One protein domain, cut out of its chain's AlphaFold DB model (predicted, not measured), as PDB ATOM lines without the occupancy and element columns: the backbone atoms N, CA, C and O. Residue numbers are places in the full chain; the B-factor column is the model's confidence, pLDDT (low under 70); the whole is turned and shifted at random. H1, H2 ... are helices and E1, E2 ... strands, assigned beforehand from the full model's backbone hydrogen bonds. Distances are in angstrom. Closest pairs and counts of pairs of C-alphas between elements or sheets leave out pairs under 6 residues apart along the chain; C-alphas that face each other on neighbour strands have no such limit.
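AT A GLANCE: This is residues 25 to 76 and 109 to 156 of the 169 residues of an uncharacterized protein of Bacteriovorax stolpii (UniProt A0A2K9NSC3). Two arms of antiparallel strands spread in a wide V from a small core; the core is the sheet of E1, E2 and E8 with the helices H1 and H2 beside it. One arm is the three-stranded sheet of E3, E4 and E5, the other the hairpin of E6 and E7. The printed part has 100 residues, with two named helices and eight named strands in the order E1 E2 E3 E4 E5 H1 E6 E7 H2 E8; the class is mixed, helices and strands. The whole is loose, with a radius of gyration of the C-alphas of 17.6 A and spans of 48 by 44 by 25 A.

HOW THE PARTS SIT: E1, residues 25 to 27, and E2, residues 33 to 36, form an antiparallel hairpin, with N 25 and O 34 at 2.8 A. E2 is the inner strand of its sheet, and its other antiparallel neighbour is E8, residues 150 to 155, with N 151 and O 35 at 2.8 A. E3, residues 41 to 44, E4, residues 47 to 54, and E5, residues 63 to 71, form a meander, each strand the antiparallel neighbour of the one before. N 42 and O 49 of E3 and E4 are 2.9 A apart, and N 48 and O 70 of E4 and E5 2.8 A. H1, residues 110 to 113, and H2, residues 140 to 149, touch, the closest C-alphas being those of Ser 110 and Ile 143 at 6.0 A. Both helices only graze the sheet of E1, E2 and E8. H2 also only grazes the sheet of E3, E4 and E5, with residues 147 to 149; the closest C-alphas of H2 and E3 are those of Lys 149 and Lys 43, 6.7 A apart. E6, residues 117 to 122, and E7, residues 132 to 137, form an antiparallel hairpin at 146 degrees, with N 118 and O 136 at 2.8 A. E1 and E6 are near each other, while E4 and E6 are apart. In H2 every O i to N i+4 pair is within hydrogen-bond range; H1 is too short for such a pair.

IN THESE COORDINATES: E1 begins at C-alpha 25, (-37.335, 36.828, -9.258). E4 and E5 measure 22.3 A and 23.9 A from first to last C-alpha, E6 and E7 15.2 A and 16.2 A, H2 14.6 A. E8 measures 15.2 A and ends at C-alpha 155, (-41.172, 43.206, 1.846).

THE WHOLE: The two C-alphas farthest apart, those of Thr 58 and Gly 115, are 52.0 A apart. Residues 77 to 108 are not printed, and C-alphas 76 and 109 are 8.8 A apart across the cut. Of the links that are printed whole, none is long. Model confidence is under 70 in residues 55 to 61 and 120 to 133.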
ATOM      1  N   SER A  25     -38.270  36.985  -8.142       78.25
ATOM      2  CA  SER A  25     -37.335  36.828  -9.258       78.25
ATOM      3  C   SER A  25     -36.025  37.569  -9.008       78.25
ATOM      4  O   SER A  25     -34.966  37.129  -9.446       78.25
ATOM      5  N   GLU A  26     -36.094  38.707  -8.318       80.62
ATOM      6  CA  GLU A  26     -34.926  39.521  -8.001       80.62
ATOM      7  C   GLU A  26     -35.162  40.365  -6.753       80.62
ATOM      8  O   GLU A  26     -36.276  40.816  -6.490       80.62
ATOM      9  N   ILE A  27     -34.086  40.625  -6.013       83.81
ATOM     10  CA  ILE A  27     -34.064  41.572  -4.902       83.81
ATOM     11  C   ILE A  27     -33.073  42.674  -5.244       83.81
ATOM     12  O   ILE A  27     -31.895  42.411  -5.500       83.81
ATOM     13  N   LEU A  28     -33.556  43.911  -5.245       86.25
ATOM     14  CA  LEU A  28     -32.752  45.091  -5.510       86.25
ATOM     15  C   LEU A  28     -31.906  45.449  -4.274       86.25
ATOM     16  O   LEU A  28     -32.316  45.179  -3.146       86.25
ATOM     17  N   PRO A  29     -30.755  46.125  -4.443       85.12
ATOM     18  CA  PRO A  29     -29.962  46.670  -3.339       85.12
ATOM     19  C   PRO A  29     -30.745  47.573  -2.372       85.12
ATOM     20  O   PRO A  29     -30.348  47.716  -1.222       85.12
ATOM     21  N   SER A  30     -31.844  48.183  -2.827       87.38
ATOM     22  CA  SER A  30     -32.763  48.972  -1.998       87.38
ATOM     23  C   SER A  30     -33.627  48.120  -1.053       87.38
ATOM     24  O   SER A  30     -34.334  48.675  -0.216       87.38
ATOM     25  N   GLY A  31     -33.611  46.792  -1.203       86.31
ATOM     26  CA  GLY A  31     -34.480  45.848  -0.498       86.31
ATOM     27  C   GLY A  31     -35.840  45.628  -1.167       86.31
ATOM     28  O   GLY A  31     -36.585  44.746  -0.745       86.31
ATOM     29  N   LYS A  32     -36.173  46.387  -2.221       90.12
ATOM     30  CA  LYS A  32     -37.367  46.121  -3.036       90.12
ATOM     31  C   LYS A  32     -37.214  44.810  -3.792       90.12
ATOM     32  O   LYS A  32     -36.115  44.446  -4.209       90.12
ATOM     33  N   ILE A  33     -38.329  44.130  -4.010       88.50
ATOM     34  CA  ILE A  33     -38.362  42.854  -4.717       88.50
ATOM     35  C   ILE A  33     -39.112  42.989  -6.037       88.50
ATOM     36  O   ILE A  33     -40.123  43.692  -6.135       88.50
ATOM     37  N   LEU A  34     -38.603  42.300  -7.052       87.56
ATOM     38  CA  LEU A  34     -39.280  42.084  -8.318       87.56
ATOM     39  C   LEU A  34     -39.851  40.675  -8.319       87.56
ATOM     40  O   LEU A  34     -39.134  39.695  -8.104       87.56
ATOM     41  N   ILE A  35     -41.140  40.582  -8.601       85.38
ATOM     42  CA  ILE A  35     -41.839  39.319  -8.774       85.38
ATOM     43  C   ILE A  35     -42.263  39.276 -10.234       85.38
ATOM     44  O   ILE A  35     -43.096  40.079 -10.641       85.38
ATOM     45  N   CYS A  36     -41.644  38.434 -11.053       83.44
ATOM     46  CA  CYS A  36     -41.861  38.433 -12.496       83.44
ATOM     47  C   CYS A  36     -42.658  37.211 -12.952       83.44
ATOM     48  O   CYS A  36     -42.685  36.177 -12.286       83.44
ATOM     49  N   GLN A  37     -43.329  37.355 -14.095       82.06
ATOM     50  CA  GLN A  37     -44.090  36.274 -14.707       82.06
ATOM     51  C   GLN A  37     -43.180  35.088 -15.041       82.06
ATOM     52  O   GLN A  37     -42.052  35.268 -15.510       82.06
ATOM     53  N   ASP A  38     -43.712  33.885 -14.861       77.88
ATOM     54  CA  ASP A  38     -43.081  32.663 -15.352       77.88
ATOM     55  C   ASP A  38     -43.301  32.500 -16.875       77.88
ATOM     56  O   ASP A  38     -44.120  33.195 -17.486       77.88
ATOM     57  N   PHE A  39     -42.588  31.577 -17.524       77.50
ATOM     58  CA  PHE A  39     -42.613  31.381 -18.981       77.50
ATOM     59  C   PHE A  39     -43.996  31.015 -19.540       77.50
ATOM     60  O   PHE A  39     -44.232  31.137 -20.744       77.50
ATOM     61  N   ASN A  40     -44.896  30.515 -18.695       82.69
ATOM     62  CA  ASN A  40     -46.249  30.109 -19.052       82.69
ATOM     63  C   ASN A  40     -47.318  31.130 -18.635       82.69
ATOM     64  O   ASN A  40     -48.509  30.820 -18.673       82.69
ATOM     65  N   GLN A  41     -46.907  32.329 -18.231       85.44
ATOM     66  CA  GLN A  41     -47.787  33.397 -17.781       85.44
ATOM     67  C   GLN A  41     -47.724  34.586 -18.744       85.44
ATOM     68  O   GLN A  41     -46.661  34.946 -19.247       85.44
ATOM     69  N   ILE A  42     -48.880  35.199 -19.001       86.62
ATOM     70  CA  ILE A  42     -48.990  36.416 -19.812       86.62
ATOM     71  C   ILE A  42     -49.749  37.470 -19.013       86.62
ATOM     72  O   ILE A  42     -50.943  37.318 -18.749       86.62
ATOM     73  N   LYS A  43     -49.070  38.561 -18.652       85.25
ATOM     74  CA  LYS A  43     -49.709  39.734 -18.044       85.25
ATOM     75  C   LYS A  43     -50.520  40.516 -19.082       85.25
ATOM     76  O   LYS A  43     -50.003  40.909 -20.126       85.25
ATOM     77  N   LYS A  44     -51.788  40.792 -18.771       86.56
ATOM     78  CA  LYS A  44     -52.684  41.646 -19.564       86.56
ATOM     79  C   LYS A  44     -53.365  42.658 -18.650       86.56
ATOM     80  O   LYS A  44     -54.437  42.413 -18.102       86.56
ATOM     81  N   GLY A  45     -52.726  43.811 -18.467       84.88
ATOM     82  CA  GLY A  45     -53.223  44.847 -17.561       84.88
ATOM     83  C   GLY A  45     -53.285  44.347 -16.115       84.88
ATOM     84  O   GLY A  45     -52.261  43.973 -15.548       84.88
ATOM     85  N   GLY A  46     -54.486  44.346 -15.527       85.44
ATOM     86  CA  GLY A  46     -54.743  43.916 -14.146       85.44
ATOM     87  C   GLY A  46     -54.981  42.414 -13.963       85.44
ATOM     88  O   GLY A  46     -55.402  42.007 -12.885       85.44
ATOM     89  N   ILE A  47     -54.760  41.595 -14.995       89.38
ATOM     90  CA  ILE A  47     -54.865  40.134 -14.910       89.38
ATOM     91  C   ILE A  47     -53.599  39.459 -15.441       89.38
ATOM     92  O   ILE A  47     -52.841  40.035 -16.227       89.38
ATOM     93  N   VAL A  48     -53.408  38.206 -15.048       87.81
ATOM     94  CA  VAL A  48     -52.457  37.281 -15.655       87.81
ATOM     95  C   VAL A  48     -53.196  36.051 -16.164       87.81
ATOM     96  O   VAL A  48     -54.022  35.458 -15.472       87.81
ATOM     97  N   GLU A  49     -52.900  35.673 -17.399       90.38
ATOM     98  CA  GLU A  49     -53.361  34.432 -18.005       90.38
ATOM     99  C   GLU A  49     -52.298  33.352 -17.793       90.38
ATOM    100  O   GLU A  49     -51.127  33.568 -18.111       90.38
ATOM    101  N   VAL A  50     -52.698  32.194 -17.268       86.94
ATOM    102  CA  VAL A  50     -51.802  31.054 -17.038       86.94
ATOM    103  C   VAL A  50     -52.069  29.983 -18.078       86.94
ATOM    104  O   VAL A  50     -53.220  29.592 -18.295       86.94
ATOM    105  N   TYR A  51     -51.003  29.479 -18.684       86.00
ATOM    106  CA  TYR A  51     -51.039  28.447 -19.705       86.00
ATOM    107  C   TYR A  51     -50.333  27.177 -19.230       86.00
ATOM    108  O   TYR A  51     -49.388  27.226 -18.449       86.00
ATOM    109  N   GLU A  52     -50.744  26.026 -19.745       84.81
ATOM    110  CA  GLU A  52     -50.036  24.762 -19.549       84.81
ATOM    111  C   GLU A  52     -49.692  24.130 -20.893       84.81
ATOM    112  O   GLU A  52     -50.393  24.296 -21.897       84.81
ATOM    113  N   ARG A  53     -48.557  23.426 -20.918       80.50
ATOM    114  CA  ARG A  53     -48.119  22.664 -22.085       80.50
ATOM    115  C   ARG A  53     -48.912  21.372 -22.127       80.50
ATOM    116  O   ARG A  53     -48.708  20.504 -21.287       80.50
ATOM    117  N   PHE A  54     -49.751  21.223 -23.140       75.00
ATOM    118  CA  PHE A  54     -50.442  19.973 -23.402       75.00
ATOM    119  C   PHE A  54     -49.741  19.239 -24.548       75.00
ATOM    120  O   PHE A  54     -49.542  19.795 -25.634       75.00
ATOM    121  N   ARG A  55     -49.336  17.992 -24.294       63.94
ATOM    122  CA  ARG A  55     -48.896  17.051 -25.328       63.94
ATOM    123  C   ARG A  55     -50.005  16.030 -25.514       63.94
ATOM    124  O   ARG A  55     -50.366  15.344 -24.568       63.94
ATOM    125  N   THR A  56     -50.544  15.945 -26.722       59.81
ATOM    126  CA  THR A  56     -51.382  14.815 -27.126       59.81
ATOM    127  C   THR A  56     -50.486  13.718 -27.681       59.81
ATOM    128  O   THR A  56     -49.561  14.025 -28.433       59.81
ATOM    129  N   ASP A  57     -50.790  12.455 -27.385       61.16
ATOM    130  CA  ASP A  57     -49.998  11.289 -27.824       61.16
ATOM    131  C   ASP A  57     -49.798  11.205 -29.351       61.16
ATOM    132  O   ASP A  57     -48.876  10.556 -29.839       61.16
ATOM    133  N   THR A  58     -50.641  11.895 -30.119       61.06
ATOM    134  CA  THR A  58     -50.663  11.897 -31.585       61.06
ATOM    135  C   THR A  58     -50.011  13.115 -32.242       61.06
ATOM    136  O   THR A  58     -49.768  13.078 -33.446       61.06
ATOM    137  N   ASP A  59     -49.692  14.180 -31.498       57.25
ATOM    138  CA  ASP A  59     -49.167  15.430 -32.064       57.25
ATOM    139  C   ASP A  59     -47.861  15.814 -31.359       57.25
ATOM    140  O   ASP A  59     -47.836  16.134 -30.170       57.25
ATOM    141  N   ARG A  60     -46.742  15.789 -32.098       60.88
ATOM    142  CA  ARG A  60     -45.435  16.242 -31.581       60.88
ATOM    143  C   ARG A  60     -45.414  17.750 -31.305       60.88
ATOM    144  O   ARG A  60     -44.469  18.240 -30.684       60.88
ATOM    145  N   ASN A  61     -46.433  18.483 -31.751       63.94
ATOM    146  CA  ASN A  61     -46.568  19.905 -31.495       63.94
ATOM    147  C   ASN A  61     -47.092  20.150 -30.077       63.94
ATOM    148  O   ASN A  61     -48.236  19.844 -29.745       63.94
ATOM    149  N   VAL A  62     -46.246  20.747 -29.239       70.38
ATOM    150  CA  VAL A  62     -46.645  21.225 -27.912       70.38
ATOM    151  C   VAL A  62     -47.614  22.390 -28.095       70.38
ATOM    152  O   VAL A  62     -47.228  23.436 -28.616       70.38
ATOM    153  N   LYS A  63     -48.865  22.226 -27.654       76.94
ATOM    154  CA  LYS A  63     -49.846  23.319 -27.621       76.94
ATOM    155  C   LYS A  63     -49.867  23.937 -26.226       76.94
ATOM    156  O   LYS A  63     -49.889  23.223 -25.227       76.94
ATOM    157  N   MET A  64     -49.856  25.266 -26.166       82.50
ATOM    158  CA  MET A  64     -50.097  26.011 -24.929       82.50
ATOM    159  C   MET A  64     -51.604  26.210 -24.780       82.50
ATOM    160  O   MET A  64     -52.222  26.857 -25.625       82.50
ATOM    161  N   VAL A  65     -52.198  25.654 -23.728       86.06
ATOM    162  CA  VAL A  65     -53.633  25.777 -23.442       86.06
ATOM    163  C   VAL A  65     -53.811  26.710 -22.255       86.06
ATOM    164  O   VAL A  65     -53.143  26.548 -21.237       86.06
ATOM    165  N   LYS A  66     -54.681  27.715 -22.389       90.06
ATOM    166  CA  LYS A  66     -55.010  28.623 -21.287       90.06
ATOM    167  C   LYS A  66     -55.808  27.861 -20.237       90.06
ATOM    168  O   LYS A  66     -56.857  27.312 -20.552       90.06
ATOM    169  N   MET A  67     -55.322  27.872 -19.004       88.19
ATOM    170  CA  MET A  67     -55.917  27.130 -17.894       88.19
ATOM    171  C   MET A  67     -56.772  28.016 -16.998       88.19
ATOM    172  O   MET A  67     -57.826  27.596 -16.534       88.19
ATOM    173  N   ARG A  68     -56.313  29.245 -16.733       85.81
ATOM    174  CA  ARG A  68     -56.979  30.171 -15.809       85.81
ATOM    175  C   ARG A  68     -56.567  31.617 -16.035       85.81
ATOM    176  O   ARG A  68     -55.548  31.899 -16.667       85.81
ATOM    177  N   GLU A  69     -57.366  32.513 -15.474       89.06
ATOM    178  CA  GLU A  69     -57.053  33.926 -15.296       89.06
ATOM    179  C   GLU A  69     -56.979  34.235 -13.805       89.06
ATOM    180  O   GLU A  69     -57.785  33.730 -13.022       89.06
ATOM    181  N   ILE A  70     -56.009  35.054 -13.415       85.19
ATOM    182  CA  ILE A  70     -55.821  35.490 -12.035       85.19
ATOM    183  C   ILE A  70     -55.744  37.014 -12.029       85.19
ATOM    184  O   ILE A  70     -55.002  37.612 -12.806       85.19
ATOM    185  N   THR A  71     -56.521  37.652 -11.157       87.38
ATOM    186  CA  THR A  71     -56.434  39.098 -10.940       87.38
ATOM    187  C   THR A  71     -55.130  39.428 -10.232       87.38
ATOM    188  O   THR A  71     -54.789  38.810  -9.225       87.38
ATOM    189  N   LEU A  72     -54.399  40.402 -10.769       86.44
ATOM    190  CA  LEU A  72     -53.174  40.885 -10.156       86.44
ATOM    191  C   LEU A  72     -53.491  41.878  -9.035       86.44
ATOM    192  O   LEU A  72     -54.422  42.680  -9.167       86.44
ATOM    193  N   PRO A  73     -52.697  41.853  -7.957       87.94
ATOM    194  CA  PRO A  73     -52.833  42.799  -6.866       87.94
ATOM    195  C   PRO A  73     -52.499  44.222  -7.329       87.94
ATOM    196  O   PRO A  73     -51.669  44.444  -8.218       87.94
ATOM    197  N   LYS A  74     -53.149  45.201  -6.709       89.56
ATOM    198  CA  LYS A  74     -52.940  46.630  -6.956       89.56
ATOM    199  C   LYS A  74     -51.886  47.204  -6.014       89.56
ATOM    200  O   LYS A  74     -51.609  46.653  -4.954       89.56
ATOM    201  N   ALA A  75     -51.331  48.360  -6.378       90.38
ATOM    202  CA  ALA A  75     -50.455  49.108  -5.482       90.38
ATOM    203  C   ALA A  75     -51.156  49.393  -4.139       90.38
ATOM    204  O   ALA A  75     -52.304  49.838  -4.115       90.38
ATOM    205  N   GLY A  76     -50.453  49.129  -3.038       90.12
ATOM    206  CA  GLY A  76     -50.962  49.197  -1.669       90.12
ATOM    207  C   GLY A  76     -51.531  47.881  -1.132       90.12
ATOM    208  O   GLY A  76     -51.690  47.754   0.080       90.12
ATOM    209  N   SER A 109     -45.814  50.919  -6.942       94.00
ATOM    210  CA  SER A 109     -45.630  51.311  -8.338       94.00
ATOM    211  C   SER A 109     -44.200  51.026  -8.799       94.00
ATOM    212  O   SER A 109     -43.236  51.322  -8.093       94.00
ATOM    213  N   SER A 110     -44.068  50.509 -10.013       92.44
ATOM    214  CA  SER A 110     -42.817  50.387 -10.772       92.44
ATOM    215  C   SER A 110     -42.057  51.703 -10.874       92.44
ATOM    216  O   SER A 110     -40.842  51.700 -10.729       92.44
ATOM    217  N   GLU A 111     -42.755  52.832 -11.003       93.75
ATOM    218  CA  GLU A 111     -42.149  54.172 -11.027       93.75
ATOM    219  C   GLU A 111     -41.286  54.469  -9.790       93.75
ATOM    220  O   GLU A 111     -40.352  55.264  -9.856       93.75
ATOM    221  N   THR A 112     -41.534  53.789  -8.661       93.25
ATOM    222  CA  THR A 112     -40.691  53.920  -7.458       93.25
ATOM    223  C   THR A 112     -39.274  53.369  -7.635       93.25
ATOM    224  O   THR A 112     -38.438  53.585  -6.761       93.25
ATOM    225  N   LEU A 113     -38.999  52.669  -8.739       92.38
ATOM    226  CA  LEU A 113     -37.687  52.125  -9.075       92.38
ATOM    227  C   LEU A 113     -36.828  53.073  -9.914       92.38
ATOM    228  O   LEU A 113     -35.663  52.764 -10.153       92.38
ATOM    229  N   LEU A 114     -37.363  54.197 -10.400       93.75
ATOM    230  CA  LEU A 114     -36.587  55.113 -11.233       93.75
ATOM    231  C   LEU A 114     -35.388  55.658 -10.444       93.75
ATOM    232  O   LEU A 114     -35.549  56.216  -9.359       93.75
ATOM    233  N   GLY A 115     -34.183  55.501 -10.991       90.44
ATOM    234  CA  GLY A 115     -32.951  55.889 -10.304       90.44
ATOM    235  C   GLY A 115     -32.428  54.857  -9.297       90.44
ATOM    236  O   GLY A 115     -31.343  55.027  -8.734       90.44
ATOM    237  N   GLU A 116     -33.157  53.761  -9.060       92.00
ATOM    238  CA  GLU A 116     -32.650  52.682  -8.221       92.00
ATOM    239  C   GLU A 116     -31.550  51.895  -8.920       92.00
ATOM    240  O   GLU A 116     -31.454  51.821 -10.144       92.00
ATOM    241  N   LYS A 117     -30.693  51.275  -8.114       89.81
ATOM    242  CA  LYS A 117     -29.609  50.440  -8.616       89.81
ATOM    243  C   LYS A 117     -30.116  49.026  -8.840       89.81
ATOM    244  O   LYS A 117     -30.817  48.483  -7.997       89.81
ATOM    245  N   ARG A 118     -29.682  48.402  -9.929       84.06
ATOM    246  CA  ARG A 118     -29.903  46.987 -10.216       84.06
ATOM    247  C   ARG A 118     -28.571  46.283 -10.427       84.06
ATOM    248  O   ARG A 118     -27.674  46.836 -11.066       84.06
ATOM    249  N   LEU A 119     -28.437  45.076  -9.884       76.75
ATOM    250  CA  LEU A 119     -27.261  44.228 -10.071       76.75
ATOM    251  C   LEU A 119     -27.570  43.204 -11.154       76.75
ATOM    252  O   LEU A 119     -28.316  42.262 -10.918       76.75
ATOM    253  N   VAL A 120     -26.967  43.355 -12.332       69.12
ATOM    254  CA  VAL A 120     -27.108  42.349 -13.388       69.12
ATOM    255  C   VAL A 120     -25.804  41.601 -13.571       69.12
ATOM    256  O   VAL A 120     -24.732  42.184 -13.763       69.12
ATOM    257  N   ARG A 121     -25.926  40.275 -13.524       65.44
ATOM    258  CA  ARG A 121     -24.858  39.350 -13.873       65.44
ATOM    259  C   ARG A 121     -24.712  39.353 -15.389       65.44
ATOM    260  O   ARG A 121     -25.618  38.930 -16.105       65.44
ATOM    261  N   LYS A 122     -23.583  39.846 -15.887       60.50
ATOM    262  CA  LYS A 122     -23.279  39.771 -17.317       60.50
ATOM    263  C   LYS A 122     -22.687  38.407 -17.648       60.50
ATOM    264  O   LYS A 122     -21.867  37.886 -16.890       60.50
ATOM    265  N   ALA A 123     -23.120  37.847 -18.779       56.09
ATOM    266  CA  ALA A 123     -22.487  36.672 -19.357       56.09
ATOM    267  C   ALA A 123     -20.992  36.960 -19.594       56.09
ATOM    268  O   ALA A 123     -20.631  38.115 -19.855       56.09
ATOM    269  N   PRO A 124     -20.125  35.946 -19.472       60.44
ATOM    270  CA  PRO A 124     -18.710  36.116 -19.757       60.44
ATOM    271  C   PRO A 124     -18.516  36.577 -21.208       60.44
ATOM    272  O   PRO A 124     -19.142  36.057 -22.128       60.44
ATOM    273  N   ASP A 125     -17.653  37.571 -21.388       61.69
ATOM    274  CA  ASP A 125     -17.145  37.997 -22.694       61.69
ATOM    275  C   ASP A 125     -15.995  37.058 -23.113       61.69
ATOM    276  O   ASP A 125     -15.269  36.541 -22.255       61.69
ATOM    277  N   GLU A 126     -15.796  36.883 -24.422       57.09
ATOM    278  CA  GLU A 126     -14.743  36.084 -25.072       57.09
ATOM    279  C   GLU A 126     -13.324  36.441 -24.577       57.09
ATOM    280  O   GLU A 126     -12.378  35.680 -24.764       57.09
ATOM    281  N   ARG A 127     -13.171  37.580 -23.886       61.06
ATOM    282  CA  ARG A 127     -11.919  38.092 -23.304       61.06
ATOM    283  C   ARG A 127     -11.723  37.813 -21.803       61.06
ATOM    284  O   ARG A 127     -10.951  38.514 -21.155       61.06
ATOM    285  N   ALA A 128     -12.373  36.787 -21.250       52.00
ATOM    286  CA  ALA A 128     -12.064  36.212 -19.931       52.00
ATOM    287  C   ALA A 128     -12.289  37.128 -18.708       52.00
ATOM    288  O   ALA A 128     -11.438  37.229 -17.822       52.00
ATOM    289  N   ARG A 129     -13.477  37.732 -18.581       54.31
ATOM    290  CA  ARG A 129     -13.953  38.147 -17.247       54.31
ATOM    291  C   ARG A 129     -14.841  37.040 -16.674       54.31
ATOM    292  O   ARG A 129     -15.831  36.701 -17.327       54.31
ATOM    293  N   PRO A 130     -14.539  36.473 -15.486       56.09
ATOM    294  CA  PRO A 130     -15.523  35.659 -14.782       56.09
ATOM    295  C   PRO A 130     -16.783  36.503 -14.577       56.09
ATOM    296  O   PRO A 130     -16.694  37.732 -14.561       56.09
ATOM    297  N   ASN A 131     -17.942  35.845 -14.457       54.34
ATOM    298  CA  ASN A 131     -19.230  36.496 -14.197       54.34
ATOM    299  C   ASN A 131     -19.046  37.713 -13.282       54.34
ATOM    300  O   ASN A 131     -18.706  37.546 -12.112       54.34
ATOM    301  N   PHE A 132     -19.229  38.920 -13.818       61.59
ATOM    302  CA  PHE A 132     -19.092  40.139 -13.035       61.59
ATOM    303  C   PHE A 132     -20.460  40.782 -12.868       61.59
ATOM    304  O   PHE A 132     -21.266  40.846 -13.803       61.59
ATOM    305  N   ASN A 133     -20.721  41.241 -11.649       67.50
ATOM    306  CA  ASN A 133     -21.917  42.002 -11.345       67.50
ATOM    307  C   ASN A 133     -21.664  43.444 -11.774       67.50
ATOM    308  O   ASN A 133     -20.770  44.107 -11.248       67.50
ATOM    309  N   GLN A 134     -22.440  43.924 -12.739       74.12
ATOM    310  CA  GLN A 134     -22.470  45.338 -13.069       74.12
ATOM    311  C   GLN A 134     -23.672  45.964 -12.372       74.12
ATOM    312  O   GLN A 134     -24.794  45.475 -12.496       74.12
ATOM    313  N   THR A 135     -23.425  47.050 -11.643       80.31
ATOM    314  CA  THR A 135     -24.506  47.891 -11.135       80.31
ATOM    315  C   THR A 135     -24.873  48.906 -12.205       80.31
ATOM    316  O   THR A 135     -23.982  49.579 -12.729       80.31
ATOM    317  N   TYR A 136     -26.154  49.035 -12.523       86.81
ATOM    318  CA  TYR A 136     -26.652  50.142 -13.333       86.81
ATOM    319  C   TYR A 136     -27.891  50.758 -12.701       86.81
ATOM    320  O   TYR A 136     -28.535  50.152 -11.846       86.81
ATOM    321  N   GLU A 137     -28.177  51.986 -13.106       93.25
ATOM    322  CA  GLU A 137     -29.329  52.748 -12.655       93.25
ATOM    323  C   GLU A 137     -30.544  52.426 -13.529       93.25
ATOM    324  O   GLU A 137     -30.446  52.435 -14.758       93.25
ATOM    325  N   ILE A 138     -31.672  52.112 -12.898       90.69
ATOM    326  CA  ILE A 138     -32.931  51.796 -13.567       90.69
ATOM    327  C   ILE A 138     -33.451  53.060 -14.248       90.69
ATOM    328  O   ILE A 138     -33.712  54.084 -13.611       90.69
ATOM    329  N   THR A 139     -33.615  52.970 -15.564       93.56
ATOM    330  CA  THR A 139     -34.098  54.056 -16.418       93.56
ATOM    331  C   THR A 139     -35.598  53.938 -16.681       93.56
ATOM    332  O   THR A 139     -36.199  52.890 -16.456       93.56
ATOM    333  N   LYS A 140     -36.214  54.975 -17.265       94.25
ATOM    334  CA  LYS A 140     -37.623  54.921 -17.706       94.25
ATOM    335  C   LYS A 140     -37.914  53.757 -18.660       94.25
ATOM    336  O   LYS A 140     -38.953  53.122 -18.558       94.25
ATOM    337  N   LYS A 141     -36.970  53.426 -19.545       92.25
ATOM    338  CA  LYS A 141     -37.111  52.285 -20.458       92.25
ATOM    339  C   LYS A 141     -37.146  50.952 -19.704       92.25
ATOM    340  O   LYS A 141     -37.838  50.025 -20.114       92.25
ATOM    341  N   ASP A 142     -36.396  50.846 -18.609       90.31
ATOM    342  CA  ASP A 142     -36.431  49.662 -17.752       90.31
ATOM    343  C   ASP A 142     -37.760  49.566 -16.997       90.31
ATOM    344  O   ASP A 142     -38.298  48.468 -16.881       90.31
ATOM    345  N   ILE A 143     -38.319  50.698 -16.545       93.38
ATOM    346  CA  ILE A 143     -39.645  50.753 -15.905       93.38
ATOM    347  C   ILE A 143     -40.717  50.155 -16.812       93.38
ATOM    348  O   ILE A 143     -41.439  49.264 -16.377       93.38
ATOM    349  N   GLU A 144     -40.761  50.549 -18.085       91.19
ATOM    350  CA  GLU A 144     -41.725  50.008 -19.053       91.19
ATOM    351  C   GLU A 144     -41.607  48.480 -19.199       91.19
ATOM    352  O   GLU A 144     -42.605  47.759 -19.250       91.19
ATOM    353  N   LEU A 145     -40.376  47.956 -19.229       88.56
ATOM    354  CA  LEU A 145     -40.128  46.513 -19.311       88.56
ATOM    355  C   LEU A 145     -40.528  45.783 -18.024       88.56
ATOM    356  O   LEU A 145     -41.081  44.680 -18.088       88.56
ATOM    357  N   ILE A 146     -40.245  46.381 -16.866       89.69
ATOM    358  CA  ILE A 146     -40.629  45.856 -15.554       89.69
ATOM    359  C   ILE A 146     -42.153  45.834 -15.442       89.69
ATOM    360  O   ILE A 146     -42.708  44.813 -15.060       89.69
ATOM    361  N   GLU A 147     -42.853  46.890 -15.847       89.38
ATOM    362  CA  GLU A 147     -44.317  46.948 -15.816       89.38
ATOM    363  C   GLU A 147     -44.976  45.864 -16.655       89.38
ATOM    364  O   GLU A 147     -46.001  45.308 -16.260       89.38
ATOM    365  N   GLN A 148     -44.392  45.527 -17.799       86.69
ATOM    366  CA  GLN A 148     -44.937  44.488 -18.664       86.69
ATOM    367  C   GLN A 148     -44.789  43.088 -18.073       86.69
ATOM    368  O   GLN A 148     -45.609  42.218 -18.361       86.69
ATOM    369  N   LYS A 149     -43.748  42.849 -17.269       85.25
ATOM    370  CA  LYS A 149     -43.329  41.487 -16.903       85.25
ATOM    371  C   LYS A 149     -43.345  41.195 -15.415       85.25
ATOM    372  O   LYS A 149     -43.302  40.026 -15.049       85.25
ATOM    373  N   CYS A 150     -43.378  42.217 -14.576       87.69
ATOM    374  CA  CYS A 150     -43.144  42.108 -13.149       87.69
ATOM    375  C   CYS A 150     -44.165  42.921 -12.340       87.69
ATOM    376  O   CYS A 150     -44.850  43.824 -12.836       87.69
ATOM    377  N   LEU A 151     -44.268  42.550 -11.071       90.44
ATOM    378  CA  LEU A 151     -44.782  43.361  -9.984       90.44
ATOM    379  C   LEU A 151     -43.594  43.828  -9.145       90.44
ATOM    380  O   LEU A 151     -42.594  43.116  -9.018       90.44
ATOM    381  N   VAL A 152     -43.722  45.016  -8.564       92.56
ATOM    382  CA  VAL A 152     -42.746  45.559  -7.620       92.56
ATOM    383  C   VAL A 152     -43.371  45.530  -6.243       92.56
ATOM    384  O   VAL A 152     -44.521  45.941  -6.078       92.56
ATOM    385  N   ALA A 153     -42.630  45.047  -5.255       91.81
ATOM    386  CA  ALA A 153     -43.112  45.003  -3.887       91.81
ATOM    387  C   ALA A 153     -42.033  45.427  -2.890       91.81
ATOM    388  O   ALA A 153     -40.831  45.331  -3.151       91.81
ATOM    389  N   ILE A 154     -42.483  45.908  -1.737       91.69
ATOM    390  CA  ILE A 154     -41.651  46.156  -0.564       91.69
ATOM    391  C   ILE A 154     -41.953  45.040   0.436       91.69
ATOM    392  O   ILE A 154     -43.120  44.880   0.801       91.69
ATOM    393  N   PRO A 155     -40.954  44.255   0.862       89.56
ATOM    394  CA  PRO A 155     -41.172  43.206   1.846       89.56
ATOM    395  C   PRO A 155     -41.620  43.793   3.191       89.56
ATOM    396  O   PRO A 155     -41.114  44.833   3.618       89.56
ATOM    397  N   ASP A 156     -42.571  43.136   3.858       86.94
ATOM    398  CA  ASP A 156     -42.953  43.497   5.224       86.94
ATOM    399  C   ASP A 156     -41.828  43.105   6.209       86.94
ATOM    400  O   ASP A 156     -41.003  42.227   5.935       86.94
TER     401      ASP A 156